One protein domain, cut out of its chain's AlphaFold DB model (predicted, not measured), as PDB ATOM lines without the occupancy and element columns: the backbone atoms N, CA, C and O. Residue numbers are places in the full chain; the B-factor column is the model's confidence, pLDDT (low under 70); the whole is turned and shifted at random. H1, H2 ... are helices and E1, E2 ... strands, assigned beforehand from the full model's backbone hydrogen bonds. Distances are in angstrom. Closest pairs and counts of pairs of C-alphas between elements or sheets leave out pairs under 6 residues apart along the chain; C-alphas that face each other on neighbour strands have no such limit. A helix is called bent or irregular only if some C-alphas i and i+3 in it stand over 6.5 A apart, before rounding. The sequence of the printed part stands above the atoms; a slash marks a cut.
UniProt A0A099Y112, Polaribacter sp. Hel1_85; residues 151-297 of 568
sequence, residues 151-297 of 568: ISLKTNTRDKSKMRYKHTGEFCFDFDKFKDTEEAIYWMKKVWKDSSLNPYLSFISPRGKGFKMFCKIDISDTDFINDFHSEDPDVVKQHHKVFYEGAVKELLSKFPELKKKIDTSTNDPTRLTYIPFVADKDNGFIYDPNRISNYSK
ATOM      1  N   ILE A 151      52.412   2.235  -3.383       82.25
ATOM      2  CA  ILE A 151      51.047   2.501  -3.836       82.25
ATOM      3  C   ILE A 151      50.045   1.911  -2.855       82.25
ATOM      4  O   ILE A 151      49.106   2.589  -2.470       82.25
ATOM      5  N   SER A 152      50.285   0.683  -2.392       88.69
ATOM      6  CA  SER A 152      49.310  -0.081  -1.614       88.69
ATOM      7  C   SER A 152      49.232   0.312  -0.137       88.69
ATOM      8  O   SER A 152      48.226   0.035   0.506       88.69
ATOM      9  N   LEU A 153      50.268   0.946   0.430       86.25
ATOM     10  CA  LEU A 153      50.349   1.245   1.866       86.25
ATOM     11  C   LEU A 153      50.611   2.723   2.148       86.25
ATOM     12  O   LEU A 153      51.496   3.353   1.565       86.25
ATOM     13  N   LYS A 154      49.905   3.250   3.148       78.50
ATOM     14  CA  LYS A 154      50.095   4.600   3.665       78.50
ATOM     15  C   LYS A 154      51.291   4.643   4.611       78.50
ATOM     16  O   LYS A 154      51.165   4.401   5.809       78.50
ATOM     17  N   THR A 155      52.450   5.037   4.091       72.31
ATOM     18  CA  THR A 155      53.668   5.236   4.887       72.31
ATOM     19  C   THR A 155      54.331   6.580   4.607       72.31
ATOM     20  O   THR A 155      54.195   7.146   3.526       72.31
ATOM     21  N   ASN A 156      55.173   7.015   5.540       63.25
ATOM     22  CA  ASN A 156      56.225   8.005   5.301       63.25
ATOM     23  C   ASN A 156      57.642   7.390   5.365       63.25
ATOM     24  O   ASN A 156      58.624   8.130   5.342       63.25
ATOM     25  N   THR A 157      57.758   6.061   5.512       64.25
ATOM     26  CA  THR A 157      59.030   5.339   5.681       64.25
ATOM     27  C   THR A 157      59.132   4.022   4.895       64.25
ATOM     28  O   THR A 157      58.156   3.292   4.756       64.25
ATOM     29  N   ARG A 158      60.318   3.747   4.317       67.06
ATOM     30  CA  ARG A 158      60.655   2.513   3.567       67.06
ATOM     31  C   ARG A 158      61.233   1.459   4.507       67.06
ATOM     32  O   ARG A 158      61.434   0.318   4.110       67.06
ATOM     33  N   ASP A 159      61.544   1.876   5.731       69.19
ATOM     34  CA  ASP A 159      61.988   1.010   6.803       69.19
ATOM     35  C   ASP A 159      60.816   0.118   7.211       69.19
ATOM     36  O   ASP A 159      59.838   0.600   7.787       69.19
ATOM     37  N   LYS A 160      60.915  -1.178   6.892       71.50
ATOM     38  CA  LYS A 160      59.878  -2.172   7.198       71.50
ATOM     39  C   LYS A 160      59.514  -2.185   8.685       71.50
ATOM     40  O   LYS A 160      58.359  -2.440   8.999       71.50
ATOM     41  N   SER A 161      60.459  -1.859   9.574       68.00
ATOM     42  CA  SER A 161      60.234  -1.830  11.028       68.00
ATOM     43  C   SER A 161      59.411  -0.630  11.511       68.00
ATOM     44  O   SER A 161      58.907  -0.643  12.629       68.00
ATOM     45  N   LYS A 162      59.267   0.413  10.684       68.31
ATOM     46  CA  LYS A 162      58.563   1.666  11.024       68.31
ATOM     47  C   LYS A 162      57.372   1.944  10.104       68.31
ATOM     48  O   LYS A 162      56.739   2.993  10.208       68.31
ATOM     49  N   MET A 163      57.121   1.048   9.151       74.88
ATOM     50  CA  MET A 163      56.067   1.180   8.156       74.88
ATOM     51  C   MET A 163      54.700   0.991   8.809       74.88
ATOM     52  O   MET A 163      54.512   0.073   9.600       74.88
ATOM     53  N   ARG A 164      53.740   1.845   8.448       77.50
ATOM     54  CA  ARG A 164      52.336   1.654   8.823       77.50
ATOM     55  C   ARG A 164      51.655   0.827   7.742       77.50
ATOM     56  O   ARG A 164      51.675   1.220   6.576       77.50
ATOM     57  N   TYR A 165      51.046  -0.290   8.118       84.44
ATOM     58  CA  TYR A 165      50.367  -1.190   7.185       84.44
ATOM     59  C   TYR A 165      48.900  -0.797   6.989       84.44
ATOM     60  O   TYR A 165      48.003  -1.623   6.962       84.44
ATOM     61  N   LYS A 166      48.643   0.499   6.817       87.50
ATOM     62  CA  LYS A 166      47.312   0.988   6.466       87.50
ATOM     63  C   LYS A 166      47.152   0.964   4.950       87.50
ATOM     64  O   LYS A 166      47.824   1.737   4.264       87.50
ATOM     65  N   HIS A 167      46.291   0.091   4.434       91.12
ATOM     66  CA  HIS A 167      46.103  -0.063   2.991       91.12
ATOM     67  C   HIS A 167      45.445   1.183   2.367       91.12
ATOM     68  O   HIS A 167      44.565   1.803   2.967       91.12
ATOM     69  N   THR A 168      45.884   1.588   1.176       89.25
ATOM     70  CA  THR A 168      45.412   2.811   0.483       89.25
ATOM     71  C   THR A 168      44.155   2.592  -0.353       89.25
ATOM     72  O   THR A 168      43.472   3.553  -0.696       89.25
ATOM     73  N   GLY A 169      43.865   1.333  -0.692       92.25
ATOM     74  CA  GLY A 169      42.843   0.968  -1.677       92.25
ATOM     75  C   GLY A 169      43.346   1.038  -3.121       92.25
ATOM     76  O   GLY A 169      42.553   0.973  -4.056       92.25
ATOM     77  N   GLU A 170      44.654   1.173  -3.322       91.88
ATOM     78  CA  GLU A 170      45.274   1.184  -4.642       91.88
ATOM     79  C   GLU A 170      46.150  -0.059  -4.821       91.88
ATOM     80  O   GLU A 170      46.841  -0.500  -3.904       91.88
ATOM     81  N   PHE A 171      46.116  -0.632  -6.020       93.25
ATOM     82  CA  PHE A 171      46.856  -1.833  -6.393       93.25
ATOM     83  C   PHE A 171      47.613  -1.578  -7.691       93.25
ATOM     84  O   PHE A 171      47.105  -0.909  -8.589       93.25
ATOM     85  N   CYS A 172      48.814  -2.140  -7.807       92.62
ATOM     86  CA  CYS A 172      49.650  -2.036  -8.999       92.62
ATOM     87  C   CYS A 172      49.855  -3.429  -9.597       92.62
ATOM     88  O   CYS A 172      50.240  -4.355  -8.888       92.62
ATOM     89  N   PHE A 173      49.630  -3.567 -10.898       94.31
ATOM     90  CA  PHE A 173      49.923  -4.766 -11.673       94.31
ATOM     91  C   PHE A 173      51.034  -4.435 -12.661       94.31
ATOM     92  O   PHE A 173      50.907  -3.511 -13.469       94.31
ATOM     93  N   ASP A 174      52.132  -5.176 -12.568       93.75
ATOM     94  CA  ASP A 174      53.309  -4.988 -13.405       93.75
ATOM     95  C   ASP A 174      53.332  -6.057 -14.499       93.75
ATOM     96  O   ASP A 174      53.317  -7.256 -14.215       93.75
ATOM     97  N   PHE A 175      53.330  -5.615 -15.753       95.31
ATOM     98  CA  PHE A 175      53.380  -6.479 -16.921       95.31
ATOM     99  C   PHE A 175      54.703  -6.250 -17.635       95.31
ATOM    100  O   PHE A 175      55.039  -5.121 -17.979       95.31
ATOM    101  N   ASP A 176      55.429  -7.322 -17.910       93.56
ATOM    102  CA  ASP A 176      56.766  -7.289 -18.486       93.56
ATOM    103  C   ASP A 176      56.937  -8.378 -19.555       93.56
ATOM    104  O   ASP A 176      56.059  -9.206 -19.811       93.56
ATOM    105  N   LYS A 177      58.132  -8.410 -20.154       93.44
ATOM    106  CA  LYS A 177      58.571  -9.408 -21.143       93.44
ATOM    107  C   LYS A 177      57.836  -9.307 -22.479       93.44
ATOM    108  O   LYS A 177      57.759 -10.309 -23.191       93.44
ATOM    109  N   PHE A 178      57.308  -8.145 -22.845       95.38
ATOM    110  CA  PHE A 178      56.879  -7.901 -24.225       95.38
ATOM    111  C   PHE A 178      58.104  -7.719 -25.129       95.38
ATOM    112  O   PHE A 178      59.194  -7.356 -24.672       95.38
ATOM    113  N   LYS A 179      57.945  -8.040 -26.408       94.38
ATOM    114  CA  LYS A 179      58.982  -7.967 -27.434       94.38
ATOM    115  C   LYS A 179      59.470  -6.530 -27.608       94.38
ATOM    116  O   LYS A 179      60.680  -6.281 -27.590       94.38
ATOM    117  N   ASP A 180      58.524  -5.608 -27.720       92.19
ATOM    118  CA  ASP A 180      58.721  -4.204 -28.056       92.19
ATOM    119  C   ASP A 180      57.583  -3.326 -27.499       92.19
ATOM    120  O   ASP A 180      56.643  -3.805 -26.856       92.19
ATOM    121  N   THR A 181      57.714  -2.016 -27.722       91.00
ATOM    122  CA  THR A 181      56.756  -0.987 -27.297       91.00
ATOM    123  C   THR A 181      55.387  -1.153 -27.942       91.00
ATOM    124  O   THR A 181      54.378  -0.890 -27.291       91.00
ATOM    125  N   GLU A 182      55.327  -1.605 -29.194       93.88
ATOM    126  CA  GLU A 182      54.063  -1.785 -29.913       93.88
ATOM    127  C   GLU A 182      53.237  -2.910 -29.288       93.88
ATOM    128  O   GLU A 182      52.053  -2.718 -28.997       93.88
ATOM    129  N   GLU A 183      53.872  -4.049 -28.986       95.94
ATOM    130  CA  GLU A 183      53.218  -5.158 -28.291       95.94
ATOM    131  C   GLU A 183      52.744  -4.734 -26.889       95.94
ATOM    132  O   GLU A 183      51.619  -5.051 -26.489       95.94
ATOM    133  N   ALA A 184      53.562  -3.975 -26.150       95.25
ATOM    134  CA  ALA A 184      53.186  -3.467 -24.831       95.25
ATOM    135  C   ALA A 184      51.987  -2.502 -24.899       95.25
ATOM    136  O   ALA A 184      51.059  -2.633 -24.100       95.25
ATOM    137  N   ILE A 185      51.955  -1.578 -25.868       94.88
ATOM    138  CA  ILE A 185      50.825  -0.656 -26.092       94.88
ATOM    139  C   ILE A 185      49.563  -1.423 -26.476       94.88
ATOM    140  O   ILE A 185      48.487  -1.124 -25.948       94.88
ATOM    141  N   TYR A 186      49.674  -2.408 -27.369       95.62
ATOM    142  CA  TYR A 186      48.548  -3.247 -27.768       95.62
ATOM    143  C   TYR A 186      47.906  -3.920 -26.550       95.62
ATOM    144  O   TYR A 186      46.701  -3.771 -26.328       95.62
ATOM    145  N   TRP A 187      48.705  -4.596 -25.719       96.31
ATOM    146  CA  TRP A 187      48.190  -5.261 -24.523       96.31
ATOM    147  C   TRP A 187      47.683  -4.277 -23.476       96.31
ATOM    148  O   TRP A 187      46.604  -4.500 -22.935       96.31
ATOM    149  N   MET A 188      48.384  -3.169 -23.235       95.94
ATOM    150  CA  MET A 188      47.926  -2.127 -22.315       95.94
ATOM    151  C   MET A 188      46.533  -1.618 -22.708       95.94
ATOM    152  O   MET A 188      45.631  -1.590 -21.873       95.94
ATOM    153  N   LYS A 189      46.317  -1.284 -23.990       95.12
ATOM    154  CA  LYS A 189      45.016  -0.827 -24.508       95.12
ATOM    155  C   LYS A 189      43.947  -1.920 -24.439       95.12
ATOM    156  O   LYS A 189      42.801  -1.619 -24.104       95.12
ATOM    157  N   LYS A 190      44.306  -3.172 -24.735       95.12
ATOM    158  CA  LYS A 190      43.390  -4.322 -24.683       95.12
ATOM    159  C   LYS A 190      42.924  -4.602 -23.254       95.12
ATOM    160  O   LYS A 190      41.724  -4.647 -22.998       95.12
ATOM    161  N   VAL A 191      43.854  -4.694 -22.303       94.69
ATOM    162  CA  VAL A 191      43.517  -4.888 -20.887       94.69
ATOM    163  C   VAL A 191      42.775  -3.666 -20.343       94.69
ATOM    164  O   VAL A 191      41.804  -3.826 -19.618       94.69
ATOM    165  N   TRP A 192      43.147  -2.441 -20.723       94.25
ATOM    166  CA  TRP A 192      42.437  -1.234 -20.289       94.25
ATOM    167  C   TRP A 192      40.938  -1.255 -20.621       94.25
ATOM    168  O   TRP A 192      40.122  -0.895 -19.766       94.25
ATOM    169  N   LYS A 193      40.589  -1.653 -21.851       91.81
ATOM    170  CA  LYS A 193      39.207  -1.672 -22.352       91.81
ATOM    171  C   LYS A 193      38.409  -2.863 -21.831       91.81
ATOM    172  O   LYS A 193      37.299  -2.678 -21.348       91.81
ATOM    173  N   ASP A 194      38.993  -4.056 -21.893       85.25
ATOM    174  CA  ASP A 194      38.246  -5.309 -21.745       85.25
ATOM    175  C   ASP A 194      38.485  -6.009 -20.391       85.25
ATOM    176  O   ASP A 194      37.933  -7.084 -20.119       85.25
ATOM    177  N   SER A 195      39.282  -5.412 -19.498       82.44
ATOM    178  CA  SER A 195      39.473  -5.920 -18.136       82.44
ATOM    179  C   SER A 195      38.296  -5.590 -17.227       82.44
ATOM    180  O   SER A 195      37.832  -4.457 -17.143       82.44
ATOM    181  N   SER A 196      37.869  -6.595 -16.471       79.75
ATOM    182  CA  SER A 196      36.944  -6.463 -15.343       79.75
ATOM    183  C   SER A 196      37.533  -5.712 -14.147       79.75
ATOM    184  O   SER A 196      36.787  -5.293 -13.265       79.75
ATOM    185  N   LEU A 197      38.858  -5.531 -14.114       85.75
ATOM    186  CA  LEU A 197      39.530  -4.824 -13.033       85.75
ATOM    187  C   LEU A 197      39.281  -3.322 -13.068       85.75
ATOM    188  O   LEU A 197      39.540  -2.683 -12.064       85.75
ATOM    189  N   ASN A 198      38.798  -2.742 -14.173       92.06
ATOM    190  CA  ASN A 198      38.573  -1.296 -14.283       92.06
ATOM    191  C   ASN A 198      39.780  -0.455 -13.814       92.06
ATOM    192  O   ASN A 198      39.661   0.322 -12.866       92.06
ATOM    193  N   PRO A 199      40.956  -0.610 -14.449       94.50
ATOM    194  CA  PRO A 199      42.128   0.202 -14.126       94.50
ATOM    195  C   PRO A 199      41.822   1.692 -14.316       94.50
ATOM    196  O   PRO A 199      41.169   2.064 -15.291       94.50
ATOM    197  N   TYR A 200      42.330   2.542 -13.428       94.44
ATOM    198  CA  TYR A 200      42.122   3.996 -13.477       94.44
ATOM    199  C   TYR A 200      43.348   4.750 -14.009       94.44
ATOM    200  O   TYR A 200      43.243   5.893 -14.445       94.44
ATOM    201  N   LEU A 201      44.518   4.109 -14.006       93.19
ATOM    202  CA  LEU A 201      45.760   4.666 -14.531       93.19
ATOM    203  C   LEU A 201      46.605   3.546 -15.143       93.19
ATOM    204  O   LEU A 201      46.726   2.458 -14.578       93.19
ATOM    205  N   SER A 202      47.209   3.795 -16.299       94.31
ATOM    206  CA  SER A 202      48.184   2.887 -16.894       94.31
ATOM    207  C   SER A 202      49.228   3.643 -17.700       94.31
ATOM    208  O   SER A 202      48.938   4.683 -18.292       94.31
ATOM    209  N   PHE A 203      50.454   3.126 -17.710       93.44
ATOM    210  CA  PHE A 203      51.523   3.675 -18.531       93.44
ATOM    211  C   PHE A 203      52.517   2.609 -18.980       93.44
ATOM    212  O   PHE A 203      52.755   1.611 -18.290       93.44
ATOM    213  N   ILE A 204      53.145   2.868 -20.123       91.75
ATOM    214  CA  ILE A 204      54.212   2.033 -20.670       91.75
ATOM    215  C   ILE A 204      55.452   2.123 -19.783       91.75
ATOM    216  O   ILE A 204      55.904   3.202 -19.392       91.75
ATOM    217  N   SER A 205      56.011   0.960 -19.453       84.81
ATOM    218  CA  SER A 205      57.260   0.878 -18.716       84.81
ATOM    219  C   SER A 205      58.365   1.502 -19.557       84.81
ATOM    220  O   SER A 205      58.338   1.469 -20.787       84.81
ATOM    221  N   PRO A 206      59.398   2.069 -18.941       75.19
ATOM    222  CA  PRO A 206      60.192   3.032 -19.673       75.19
ATOM    223  C   PRO A 206      61.236   2.362 -20.584       75.19
ATOM    224  O   PRO A 206      61.890   3.028 -21.375       75.19
ATOM    225  N   ARG A 207      61.371   1.026 -20.513       77.25
ATOM    226  CA  ARG A 207      62.104   0.212 -21.501       77.25
ATOM    227  C   ARG A 207      61.246  -0.157 -22.718       77.25
ATOM    228  O   ARG A 207      61.730  -0.878 -23.583       77.25
ATOM    229  N   GLY A 208      59.971   0.231 -22.742       81.75
ATOM    230  CA  GLY A 208      59.001  -0.123 -23.780       81.75
ATOM    231  C   GLY A 208      58.519  -1.577 -23.738       81.75
ATOM    232  O   GLY A 208      57.541  -1.915 -24.373       81.75
ATOM    233  N   LYS A 209      59.160  -2.458 -22.966       89.44
ATOM    234  CA  LYS A 209      58.888  -3.912 -22.962       89.44
ATOM    235  C   LYS A 209      57.952  -4.375 -21.844       89.44
ATOM    236  O   LYS A 209      57.967  -5.543 -21.455       89.44
ATOM    237  N   GLY A 210      57.181  -3.444 -21.304       93.12
ATOM    238  CA  GLY A 210      56.306  -3.639 -20.160       93.12
ATOM    239  C   GLY A 210      55.317  -2.495 -20.035       93.12
ATOM    240  O   GLY A 210      55.467  -1.464 -20.691       93.12
ATOM    241  N   PHE A 211      54.335  -2.651 -19.165       94.12
ATOM    242  CA  PHE A 211      53.437  -1.586 -18.748       94.12
ATOM    243  C   PHE A 211      52.961  -1.841 -17.323       94.12
ATOM    244  O   PHE A 211      52.960  -2.970 -16.836       94.12
ATOM    245  N   LYS A 212      52.563  -0.770 -16.644       93.81
ATOM    246  CA  LYS A 212      51.983  -0.837 -15.304       93.81
ATOM    247  C   LYS A 212      50.526  -0.434 -15.364       93.81
ATOM    248  O   LYS A 212      50.168   0.497 -16.089       93.81
ATOM    249  N   MET A 213      49.697  -1.121 -14.596       94.25
ATOM    250  CA  MET A 213      48.286  -0.792 -14.429       94.25
ATOM    251  C   MET A 213      47.976  -0.582 -12.963       94.25
ATOM    252  O   MET A 213      48.369  -1.381 -12.118       94.25
ATOM    253  N   PHE A 214      47.230   0.473 -12.684       94.06
ATOM    254  CA  PHE A 214      46.812   0.840 -11.350       94.06
ATOM    255  C   PHE A 214      45.307   0.671 -11.269       94.06
ATOM    256  O   PHE A 214      44.552   1.144 -12.125       94.06
ATOM    257  N   CYS A 215      44.892  -0.048 -10.242       94.25
ATOM    258  CA  CYS A 215      43.502  -0.289  -9.916       94.25
ATOM    259  C   CYS A 215      43.210   0.402  -8.593       94.25
ATOM    260  O   CYS A 215      44.053   0.403  -7.694       94.25
ATOM    261  N   LYS A 216      42.024   0.987  -8.488       92.75
ATOM    262  CA  LYS A 216      41.562   1.649  -7.278       92.75
ATOM    263  C   LYS A 216      40.224   1.056  -6.900       92.75
ATOM    264  O   LYS A 216      39.370   0.859  -7.759       92.75
ATOM    265  N   ILE A 217      40.055   0.785  -5.621       93.25
ATOM    266  CA  ILE A 217      38.809   0.272  -5.060       93.25
ATOM    267  C   ILE A 217      38.130   1.339  -4.206       93.25
ATOM    268  O   ILE A 217      38.745   2.327  -3.791       93.25
ATOM    269  N   ASP A 218      36.844   1.133  -3.951       92.31
ATOM    270  CA  ASP A 218      36.109   1.925  -2.981       92.31
ATOM    271  C   ASP A 218      36.538   1.526  -1.563       92.31
ATOM    272  O   ASP A 218      36.255   0.426  -1.104       92.31
ATOM    273  N   ILE A 219      37.234   2.422  -0.865       91.50
ATOM    274  CA  ILE A 219      37.685   2.182   0.514       91.50
ATOM    275  C   ILE A 219      36.550   2.260   1.544       91.50
ATOM    276  O   ILE A 219      36.788   2.001   2.721       91.50
ATOM    277  N   SER A 220      35.347   2.666   1.124       92.31
ATOM    278  CA  SER A 220      34.134   2.598   1.940       92.31
ATOM    279  C   SER A 220      33.371   1.277   1.780       92.31
ATOM    280  O   SER A 220      32.397   1.054   2.495       92.31
ATOM    281  N   ASP A 221      33.832   0.386   0.892       93.44
ATOM    282  CA  ASP A 221      33.317  -0.979   0.760       93.44
ATOM    283  C   ASP A 221      33.493  -1.748   2.079       93.44
ATOM    284  O   ASP A 221      34.569  -1.751   2.684       93.44
ATOM    285  N   THR A 222      32.426  -2.405   2.536       92.12
ATOM    286  CA  THR A 222      32.414  -3.112   3.823       92.12
ATOM    287  C   THR A 222      33.368  -4.297   3.853       92.12
ATOM    288  O   THR A 222      33.995  -4.526   4.883       92.12
ATOM    289  N   ASP A 223      33.518  -5.039   2.747       91.88
ATOM    290  CA  ASP A 223      34.464  -6.158   2.686       91.88
ATOM    291  C   ASP A 223      35.905  -5.621   2.754       91.88
ATOM    292  O   ASP A 223      36.742  -6.196   3.445       91.88
ATOM    293  N   PHE A 224      36.194  -4.485   2.108       93.62
ATOM    294  CA  PHE A 224      37.503  -3.833   2.220       93.62
ATOM    295  C   PHE A 224      37.787  -3.337   3.640       93.62
ATOM    296  O   PHE A 224      38.876  -3.568   4.165       93.62
ATOM    297  N   ILE A 225      36.824  -2.666   4.277       91.12
ATOM    298  CA  ILE A 225      36.968  -2.216   5.667       91.12
ATOM    299  C   ILE A 225      37.230  -3.420   6.571       91.12
ATOM    300  O   ILE A 225      38.160  -3.378   7.370       91.12
ATOM    301  N   ASN A 226      36.474  -4.504   6.407       88.06
ATOM    302  CA  ASN A 226      36.639  -5.716   7.202       88.06
ATOM    303  C   ASN A 226      37.992  -6.394   6.964       88.06
ATOM    304  O   ASN A 226      38.590  -6.883   7.912       88.06
ATOM    305  N   ASP A 227      38.525  -6.387   5.746       90.50
ATOM    306  CA  ASP A 227      39.827  -6.996   5.462       90.50
ATOM    307  C   ASP A 227      41.009  -6.124   5.934       90.50
ATOM    308  O   ASP A 227      42.080  -6.633   6.261       90.50
ATOM    309  N   PHE A 228      40.838  -4.798   6.001       90.06
ATOM    310  CA  PHE A 228      41.921  -3.847   6.295       90.06
ATOM    311  C   PHE A 228      41.659  -2.946   7.514       90.06
ATOM    312  O   PHE A 228      42.265  -1.878   7.646       90.06
ATOM    313  N   HIS A 229      40.781  -3.368   8.430       83.56
ATOM    314  CA  HIS A 229      40.574  -2.703   9.724       83.56
ATOM    315  C   HIS A 229      41.820  -2.820  10.623       83.56
ATOM    316  O   HIS A 229      42.128  -1.912  11.409       83.56
ATOM    317  N   SER A 230      42.544  -3.935  10.485       81.88
ATOM    318  CA  SER A 230      43.808  -4.217  11.158       81.88
ATOM    319  C   SER A 230      44.981  -3.577  10.410       81.88
ATOM    320  O   SER A 230      45.073  -3.647   9.186       81.88
ATOM    321  N   GLU A 231      45.908  -2.968  11.154       81.00
ATOM    322  CA  GLU A 231      47.201  -2.497  10.627       81.00
ATOM    323  C   GLU A 231      48.310  -3.544  10.835       81.00
ATOM    324  O   GLU A 231      49.499  -3.215  10.826       81.00
ATOM    325  N   ASP A 232      47.937  -4.805  11.061       81.62
ATOM    326  CA  ASP A 232      48.885  -5.902  11.177       81.62
ATOM    327  C   ASP A 232      49.574  -6.184   9.829       81.62
ATOM    328  O   ASP A 232      48.896  -6.369   8.814       81.62
ATOM    329  N   PRO A 233      50.921  -6.229   9.793       84.94
ATOM    330  CA  PRO A 233      51.662  -6.483   8.566       84.94
ATOM    331  C   PRO A 233      51.259  -7.754   7.826       84.94
ATOM    332  O   PRO A 233      51.277  -7.764   6.595       84.94
ATOM    333  N   ASP A 234      50.972  -8.828   8.546       84.62
ATOM    334  CA  ASP A 234      50.740 -10.145   7.970       84.62
ATOM    335  C   ASP A 234      49.283 -10.294   7.526       84.62
ATOM    336  O   ASP A 234      49.056 -10.755   6.404       84.62
ATOM    337  N   VAL A 235      48.330  -9.748   8.292       87.88
ATOM    338  CA  VAL A 235      46.918  -9.599   7.873       87.88
ATOM    339  C   VAL A 235      46.829  -8.798   6.571       87.88
ATOM    340  O   VAL A 235      46.264  -9.247   5.571       87.88
ATOM    341  N   VAL A 236      47.455  -7.619   6.539       90.81
ATOM    342  CA  VAL A 236      47.371  -6.695   5.398       90.81
ATOM    343  C   VAL A 236      48.014  -7.296   4.151       90.81
ATOM    344  O   VAL A 236      47.472  -7.167   3.052       90.81
ATOM    345  N   LYS A 237      49.155  -7.984   4.292       91.44
ATOM    346  CA  LYS A 237      49.776  -8.708   3.172       91.44
ATOM    347  C   LYS A 237      48.891  -9.841   2.672       91.44
ATOM    348  O   LYS A 237      48.779 -10.006   1.457       91.44
ATOM    349  N   GLN A 238      48.278 -10.611   3.571       92.00
ATOM    350  CA  GLN A 238      47.428 -11.731   3.187       92.00
ATOM    351  C   GLN A 238      46.200 -11.249   2.407       92.00
ATOM    352  O   GLN A 238      45.962 -11.733   1.299       92.00
ATOM    353  N   HIS A 239      45.468 -10.251   2.905       94.56
ATOM    354  CA  HIS A 239      44.284  -9.738   2.205       94.56
ATOM    355  C   HIS A 239      44.633  -9.019   0.901       94.56
ATOM    356  O   HIS A 239      43.963  -9.222  -0.116       94.56
ATOM    357  N   HIS A 240      45.748  -8.278   0.867       95.12
ATOM    358  CA  HIS A 240      46.272  -7.716  -0.381       95.12
ATOM    359  C   HIS A 240      46.525  -8.815  -1.422       95.12
ATOM    360  O   HIS A 240      46.110  -8.693  -2.578       95.12
ATOM    361  N   LYS A 241      47.166  -9.915  -1.007       94.62
ATOM    362  CA  LYS A 241      47.446 -11.069  -1.864       94.62
ATOM    363  C   LYS A 241      46.160 -11.737  -2.360       94.62
ATOM    364  O   LYS A 241      46.094 -12.072  -3.541       94.62
ATOM    365  N   VAL A 242      45.139 -11.895  -1.513       94.44
ATOM    366  CA  VAL A 242      43.846 -12.486  -1.908       94.44
ATOM    367  C   VAL A 242      43.204 -11.685  -3.039       94.44
ATOM    368  O   VAL A 242      42.864 -12.264  -4.075       94.44
ATOM    369  N   PHE A 243      43.085 -10.363  -2.893       95.19
ATOM    370  CA  PHE A 243      42.558  -9.531  -3.975       95.19
ATOM    371  C   PHE A 243      43.443  -9.608  -5.225       95.19
ATOM    372  O   PHE A 243      42.929  -9.837  -6.320       95.19
ATOM    373  N   TYR A 244      44.765  -9.476  -5.069       95.06
ATOM    374  CA  TYR A 244      45.712  -9.503  -6.184       95.06
ATOM    375  C   TYR A 244      45.598 -10.793  -7.007       95.06
ATOM    376  O   TYR A 244      45.476 -10.753  -8.230       95.06
ATOM    377  N   GLU A 245      45.597 -11.953  -6.353       94.44
ATOM    378  CA  GLU A 245      45.487 -13.245  -7.032       94.44
ATOM    379  C   GLU A 245      44.116 -13.455  -7.671       94.44
ATOM    380  O   GLU A 245      44.038 -14.003  -8.773       94.44
ATOM    381  N   GLY A 246      43.042 -13.007  -7.014       94.88
ATOM    382  CA  GLY A 246      41.702 -13.005  -7.600       94.88
ATOM    383  C   GLY A 246      41.654 -12.172  -8.880       94.88
ATOM    384  O   GLY A 246      41.192 -12.647  -9.919       94.88
ATOM    385  N   ALA A 247      42.222 -10.968  -8.830       94.75
ATOM    386  CA  ALA A 247      42.304 -10.053  -9.956       94.75
ATOM    387  C   ALA A 247      43.141 -10.625 -11.113       94.75
ATOM    388  O   ALA A 247      42.727 -10.565 -12.273       94.75
ATOM    389  N   VAL A 248      44.283 -11.253 -10.811       94.62
ATOM    390  CA  VAL A 248      45.104 -11.954 -11.811       94.62
ATOM    391  C   VAL A 248      44.334 -13.115 -12.439       94.62
ATOM    392  O   VAL A 248      44.389 -13.283 -13.654       94.62
ATOM    393  N   LYS A 249      43.588 -13.912 -11.665       93.44
ATOM    394  CA  LYS A 249      42.768 -14.994 -12.236       93.44
ATOM    395  C   LYS A 249      41.670 -14.455 -13.151       93.44
ATOM    396  O   LYS A 249      41.463 -15.024 -14.220       93.44
ATOM    397  N   GLU A 250      41.005 -13.362 -12.777       92.38
ATOM    398  CA  GLU A 250      39.987 -12.733 -13.629       92.38
ATOM    399  C   GLU A 250      40.617 -12.204 -14.929       92.38
ATOM    400  O   GLU A 250      40.116 -12.497 -16.018       92.38
ATOM    401  N   LEU A 251      41.782 -11.548 -14.846       93.38
ATOM    402  CA  LEU A 251      42.565 -11.134 -16.016       93.38
ATOM    403  C   LEU A 251      42.926 -12.314 -16.919       93.38
ATOM    404  O   LEU A 251      42.679 -12.261 -18.120       93.38
ATOM    405  N   LEU A 252      43.495 -13.382 -16.359       93.94
ATOM    406  CA  LEU A 252      43.952 -14.543 -17.125       93.94
ATOM    407  C   LEU A 252      42.805 -15.380 -17.690       93.94
ATOM    408  O   LEU A 252      43.010 -16.080 -18.678       93.94
ATOM    409  N   SER A 253      41.606 -15.295 -17.110       93.00
ATOM    410  CA  SER A 253      40.410 -15.909 -17.697       93.00
ATOM    411  C   SER A 253      40.021 -15.258 -19.028       93.00
ATOM    412  O   SER A 253      39.529 -15.946 -19.919       93.00
ATOM    413  N   LYS A 254      40.286 -13.952 -19.181       93.69
ATOM    414  CA  LYS A 254      40.039 -13.200 -20.418       93.69
ATOM    415  C   LYS A 254      41.251 -13.145 -21.346       93.69
ATOM    416  O   LYS A 254      41.081 -13.134 -22.560       93.69
ATOM    417  N   PHE A 255      42.455 -13.101 -20.780       95.00
ATOM    418  CA  PHE A 255      43.721 -12.956 -21.504       95.00
ATOM    419  C   PHE A 255      44.741 -14.017 -21.056       95.00
ATOM    420  O   PHE A 255      45.721 -13.690 -20.369       95.00
ATOM    421  N   PRO A 256      44.543 -15.302 -21.404       95.31
ATOM    422  CA  PRO A 256      45.445 -16.380 -20.995       95.31
ATOM    423  C   PRO A 256      46.909 -16.161 -21.415       95.31
ATOM    424  O   PRO A 256      47.833 -16.618 -20.733       95.31
ATOM    425  N   GLU A 257      47.144 -15.424 -22.504       95.44
ATOM    426  CA  GLU A 257      48.466 -15.113 -23.060       95.44
ATOM    427  C   GLU A 257      49.336 -14.295 -22.094       95.44
ATOM    428  O   GLU A 257      50.569 -14.362 -22.143       95.44
ATOM    429  N   LEU A 258      48.714 -13.572 -21.158       94.88
ATOM    430  CA  LEU A 258      49.416 -12.755 -20.168       94.88
ATOM    431  C   LEU A 258      49.997 -13.569 -19.002       94.88
ATOM    432  O   LEU A 258      50.756 -13.019 -18.204       94.88
ATOM    433  N   LYS A 259      49.738 -14.883 -18.912       93.69
ATOM    434  CA  LYS A 259      50.151 -15.733 -17.773       93.69
ATOM    435  C   LYS A 259      51.642 -15.645 -17.439       93.69
ATOM    436  O   LYS A 259      52.012 -15.694 -16.273       93.69
ATOM    437  N   LYS A 260      52.507 -15.523 -18.451       94.31
ATOM    438  CA  LYS A 260      53.970 -15.412 -18.272       94.31
ATOM    439  C   LYS A 260      54.484 -13.964 -18.249       94.31
ATOM    440  O   LYS A 260      55.693 -13.769 -18.096       94.31
ATOM    441  N   LYS A 261      53.593 -12.986 -18.444       95.06
ATOM    442  CA  LYS A 261      53.892 -11.552 -18.579       95.06
ATOM    443  C   LYS A 261      53.588 -10.759 -17.306       95.06
ATOM    444  O   LYS A 261      54.178  -9.708 -17.122       95.06
ATOM    445  N   ILE A 262      52.717 -11.254 -16.426       94.19
ATOM    446  CA  ILE A 262      52.425 -10.618 -15.131       94.19
ATOM    447  C   ILE A 262      53.558 -10.928 -14.141       94.19
ATOM    448  O   ILE A 262      53.863 -12.098 -13.899       94.19
ATOM    449  N   ASP A 263      54.177  -9.900 -13.561       91.56
ATOM    450  CA  ASP A 263      55.105 -10.056 -12.439       91.56
ATOM    451  C   ASP A 263      54.299 -10.334 -11.164       91.56
ATOM    452  O   ASP A 263      53.488  -9.528 -10.717       91.56
ATOM    453  N   THR A 264      54.490 -11.502 -10.559       88.94
ATOM    454  CA  THR A 264      53.742 -11.893  -9.360       88.94
ATOM    455  C   THR A 264      54.199 -11.160  -8.111       88.94
ATOM    456  O   THR A 264      53.455 -11.125  -7.144       88.94
ATOM    457  N   SER A 265      55.387 -10.557  -8.109       86.69
ATOM    458  CA  SER A 265      55.931  -9.901  -6.915       86.69
ATOM    459  C   SER A 265      55.295  -8.542  -6.596       86.69
ATOM    460  O   SER A 265      55.606  -7.950  -5.566       86.69
ATOM    461  N   THR A 266      54.375  -8.046  -7.432       83.62
ATOM    462  CA  THR A 266      53.434  -6.974  -7.054       83.62
ATOM    463  C   THR A 266      52.292  -7.439  -6.151       83.62
ATOM    464  O   THR A 266      51.504  -6.604  -5.730       83.62
ATOM    465  N   ASN A 267      52.244  -8.724  -5.782       90.25
ATOM    466  CA  ASN A 267      51.417  -9.205  -4.672       90.25
ATOM    467  C   ASN A 267      51.959  -8.816  -3.281       90.25
ATOM    468  O   ASN A 267      51.305  -9.094  -2.279       90.25
ATOM    469  N   ASP A 268      53.154  -8.224  -3.199       90.62
ATOM    470  CA  ASP A 268      53.692  -7.645  -1.971       90.62
ATOM    471  C   ASP A 268      53.261  -6.170  -1.890       90.62
ATOM    472  O   ASP A 268      53.740  -5.354  -2.689       90.62
ATOM    473  N   PRO A 269      52.413  -5.777  -0.918       88.75
ATOM    474  CA  PRO A 269      51.965  -4.392  -0.777       88.75
ATOM    475  C   PRO A 269      53.106  -3.421  -0.434       88.75
ATOM    476  O   PRO A 269      52.943  -2.207  -0.564       88.75
ATOM    477  N   THR A 270      54.273  -3.931  -0.023       86.44
ATOM    478  CA  THR A 270      55.476  -3.132   0.235       86.44
ATOM    479  C   THR A 270      56.304  -2.861  -1.024       86.44
ATOM    480  O   THR A 270      57.296  -2.118  -0.974       86.44
ATOM    481  N   ARG A 271      55.916  -3.436  -2.175       85.00
ATOM    482  CA  ARG A 271      56.626  -3.241  -3.438       85.00
ATOM    483  C   ARG A 271      56.541  -1.789  -3.887       85.00
ATOM    484  O   ARG A 271      55.486  -1.164  -3.971       85.00
ATOM    485  N   LEU A 272      57.706  -1.267  -4.241       79.81
ATOM    486  CA  LEU A 272      57.836   0.088  -4.739       79.81
ATOM    487  C   LEU A 272      57.575   0.153  -6.230       79.81
ATOM    488  O   LEU A 272      58.098  -0.635  -7.021       79.81
ATOM    489  N   THR A 273      56.834   1.180  -6.605       81.69
ATOM    490  CA  THR A 273      56.517   1.505  -7.981       81.69
ATOM    491  C   THR A 273      57.277   2.756  -8.386       81.69
ATOM    492  O   THR A 273      57.100   3.828  -7.815       81.69
ATOM    493  N   TYR A 274      58.160   2.601  -9.367       81.12
ATOM    494  CA  TYR A 274      58.890   3.718  -9.951       81.12
ATOM    495  C   TYR A 274      58.022   4.426 -10.979       81.12
ATOM    496  O   TYR A 274      57.418   3.771 -11.833       81.12
ATOM    497  N   ILE A 275      58.010   5.752 -10.908       81.31
ATOM    498  CA  ILE A 275      57.225   6.605 -11.789       81.31
ATOM    499  C   ILE A 275      58.144   7.260 -12.823       81.31
ATOM    500  O   ILE A 275      58.994   8.073 -12.451       81.31
ATOM    501  N   PRO A 276      58.028   6.894 -14.111       84.69
ATOM    502  CA  PRO A 276      58.876   7.438 -15.158       84.69
ATOM    503  C   PRO A 276      58.256   8.645 -15.859       84.69
ATOM    504  O   PRO A 276      57.072   8.935 -15.722       84.69
ATOM    505  N   PHE A 277      59.068   9.297 -16.688       86.69
ATOM    506  CA  PHE A 277      58.553  10.164 -17.740       86.69
ATOM    507  C   PHE A 277      57.971   9.328 -18.895       86.69
ATOM    508  O   PHE A 277      58.592   8.350 -19.318       86.69
ATOM    509  N   VAL A 278      56.827   9.749 -19.433       86.44
ATOM    510  CA  VAL A 278      56.144   9.160 -20.588       86.44
ATOM    511  C   VAL A 278      56.155  10.172 -21.733       86.44
ATOM    512  O   VAL A 278      55.543  11.231 -21.643       86.44
ATOM    513  N   ALA A 279      56.875   9.843 -22.809       78.56
ATOM    514  CA  ALA A 279      57.075  10.750 -23.941       78.56
ATOM    515  C   ALA A 279      55.852  10.864 -24.862       78.56
ATOM    516  O   ALA A 279      55.556  11.951 -25.347       78.56
ATOM    517  N   ASP A 280      55.164   9.748 -25.097       80.19
ATOM    518  CA  ASP A 280      53.963   9.672 -25.927       80.19
ATOM    519  C   ASP A 280      52.741   9.592 -25.011       80.19
ATOM    520  O   ASP A 280      52.418   8.529 -24.479       80.19
ATOM    521  N   LYS A 281      52.092  10.735 -24.786       80.69
ATOM    522  CA  LYS A 281      50.899  10.809 -23.937       80.69
ATOM    523  C   LYS A 281      49.689  10.129 -24.584       80.69
ATOM    524  O   LYS A 281      48.852   9.610 -23.854       80.69
ATOM    525  N   ASP A 282      49.610  10.111 -25.911       82.69
ATOM    526  CA  ASP A 282      48.426   9.642 -26.636       82.69
ATOM    527  C   ASP A 282      48.325   8.113 -26.623       82.69
ATOM    528  O   ASP A 282      47.229   7.554 -26.537       82.69
ATOM    529  N   ASN A 283      49.467   7.418 -26.669       84.75
ATOM    530  CA  ASN A 283      49.493   5.952 -26.642       84.75
ATOM    531  C   ASN A 283      50.124   5.356 -25.390       84.75
ATOM    532  O   ASN A 283      49.783   4.230 -25.032       84.75
ATOM    533  N   GLY A 284      51.060   6.065 -24.761       85.88
ATOM    534  CA  GLY A 284      51.887   5.554 -23.670       85.88
ATOM    535  C   GLY A 284      51.315   5.788 -22.275       85.88
ATOM    536  O   GLY A 284      51.918   5.334 -21.299       85.88
ATOM    537  N   PHE A 285      50.185   6.489 -22.172       92.88
ATOM    538  CA  PHE A 285      49.550   6.866 -20.916       92.88
ATOM    539  C   PHE A 285      48.024   6.856 -21.050       92.88
ATOM    540  O   PHE A 285      47.477   7.380 -22.017       92.88
ATOM    541  N   ILE A 286      47.326   6.290 -20.066       93.56
ATOM    542  CA  ILE A 286      45.862   6.321 -19.985       93.56
ATOM    543  C   ILE A 286      45.455   6.613 -18.544       93.56
ATOM    544  O   ILE A 286      46.021   6.039 -17.614       93.56
ATOM    545  N   TYR A 287      44.475   7.496 -18.359       92.69
ATOM    546  CA  TYR A 287      44.010   7.921 -17.046       92.69
ATOM    547  C   TYR A 287      42.517   8.242 -17.054       92.69
ATOM    548  O   TYR A 287      42.051   8.992 -17.910       92.69
ATOM    549  N   ASP A 288      41.793   7.688 -16.086       92.38
ATOM    550  CA  ASP A 288      40.392   7.984 -15.799       92.38
ATOM    551  C   ASP A 288      40.115   7.743 -14.300       92.38
ATOM    552  O   ASP A 288      39.963   6.590 -13.888       92.38
ATOM    553  N   PRO A 289      40.036   8.801 -13.470       89.31
ATOM    554  CA  PRO A 289      39.907   8.676 -12.018       89.31
ATOM    555  C   PRO A 289      38.548   8.139 -11.559       89.31
ATOM    556  O   PRO A 289      38.393   7.823 -10.378       89.31
ATOM    557  N   ASN A 290      37.563   8.057 -12.457       91.75
ATOM    558  CA  ASN A 290      36.219   7.587 -12.131       91.75
ATOM    559  C   ASN A 290      36.094   6.060 -12.206       91.75
ATOM    560  O   ASN A 290      35.053   5.508 -11.849       91.75
ATOM    561  N   ARG A 291      37.135   5.358 -12.669       92.94
ATOM    562  CA  ARG A 291      37.135   3.895 -12.743       92.94
ATOM    563  C   ARG A 291      37.445   3.301 -11.375       92.94
ATOM    564  O   ARG A 291      38.497   3.558 -10.796       92.94
ATOM    565  N   ILE A 292      36.513   2.490 -10.878       92.56
ATOM    566  CA  ILE A 292      36.623   1.784  -9.602       92.56
ATOM    567  C   ILE A 292      36.485   0.278  -9.852       92.56
ATOM    568  O   ILE A 292      35.572  -0.187 -10.546       92.56
ATOM    569  N   SER A 293      37.417  -0.487  -9.296       92.44
ATOM    570  CA  SER A 293      37.424  -1.947  -9.300       92.44
ATOM    571  C   SER A 293      36.455  -2.492  -8.247       92.44
ATOM    572  O   SER A 293      36.360  -1.959  -7.143       92.44
ATOM    573  N   ASN A 294      35.761  -3.592  -8.548       91.56
ATOM    574  CA  ASN A 294      34.841  -4.216  -7.594       91.56
ATOM    575  C   ASN A 294      35.597  -5.159  -6.640       91.56
ATOM    576  O   ASN A 294      35.835  -6.323  -6.974       91.56
ATOM    577  N   TYR A 295      35.971  -4.646  -5.463       93.88
ATOM    578  CA  TYR A 295      36.703  -5.392  -4.434       93.88
ATOM    579  C   TYR A 295      35.948  -6.641  -3.970       93.88
ATOM    580  O   TYR A 295      36.414  -7.766  -4.182       93.88
ATOM    581  N   SER A 296      34.743  -6.431  -3.431       93.88
ATOM    582  CA  SER A 296      33.847  -7.462  -2.906       93.88
ATOM    583  C   SER A 296      33.692  -8.658  -3.851       93.88
ATOM    584  O   SER A 296      33.845  -9.816  -3.456       93.88
ATOM    585  N   LYS A 297      33.417  -8.403  -5.138       94.19
ATOM    586  CA  LYS A 297      33.222  -9.459  -6.142       94.19
ATOM    587  C   LYS A 297      34.481 -10.308  -6.317       94.19
ATOM    588  O   LYS A 297      34.381 -11.537  -6.326       94.19
TER     589      LYS A 297
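AT A GLANCE: This is residues 151 to 297 of the 568 residues of a protein of Polaribacter sp. Hel1_85 (UniProt A0A099Y112). A small sheet of four antiparallel strands has helix H1 laid along one face, while the long helix H3 runs past edge strand E1 at a large angle to H1. H2 packs on the part of H3 nearest its first residue, and the short H5 packs on H3 and on E1. The printed part has 147 residues, in the order E1 H1 E2 E3 H2 H3 H4 H5 E4 H6 E5, mixed in class; across the sheet the order is E1, E3, E2, E5. It is compact, with a radius of gyration of the C-alphas of 15.1 A, and spans 42 by 32 by 28 A.

IN THESE COORDINATES: Begin at Ile 151; residues 151 to 169 hold no named element. Find C-alpha 170 at (45.274, 1.184, -4.642), where E1, residues 170 to 175, begins and runs 16.6 A. H1, residues 181 to 194, covers 19.8 A; then come E2, residues 201 to 204, and E3, residues 211 to 216, 16.8 A long. After H2, residues 222 to 228, find C-alpha 233 at (51.662, -6.483, 8.566); from there H3 runs 31.9 A to residue 254. H4, residues 256 to 260, is irregular, with C-alphas 257 and 260 7.3 A apart. H5 is residues 264 to 267, E4 272 to 274, H6 281 to 284, and E5 285 to 287, ending at C-alpha 287 (44.010, 7.921, -17.046).

HOW THE PARTS SIT: Look first at E1 and E3, where N 173 and O 213 are 2.8 A apart. The hairpin E2 and E3 has N 214 and O 201 at 2.8 A, and E2 and E5 have N 202 and O 286 at 2.9 A. E1, H1 and E2 form a split strand-helix-strand unit, two same-way strands with E3 between them, its crossover right-handed. The sheet and H1 and H3 on one face make two layers. H1 has a height over the sheet of 8.4 A; its C-alpha 185 is 6.9 A from C-alpha 204 of E2. H3 touches H2 with residues 235 to 239 alone, C-alphas 227 and 239 being 6.2 A apart, at a steep tilt of 55 degrees, opposite ways. H3 also touches H5, C-alphas 241 and 267 being 5.2 A apart. H5 and H6 only graze the sheet. H4 is close to but not clearly touching H3, with C-alphas 252 and 259 6.3 A apart. E4 pairs with no named strand. Every O i to N i+4 pair is within hydrogen-bond range in H1, H2 and H3; H4 has 0 of 1, with 1 of 2 O i to N i+3 pairs, and H5 and H6 are too short for an i+4 pair.

THE WHOLE: The C-alphas farthest apart, of Glu 182 and Ser 230, are 42.4 A apart. The printed part has no cut, and no link is long. Look for pLDDT under 70 at residues 156 to 159 and 161 to 162; the mean of the printed part is 89.0.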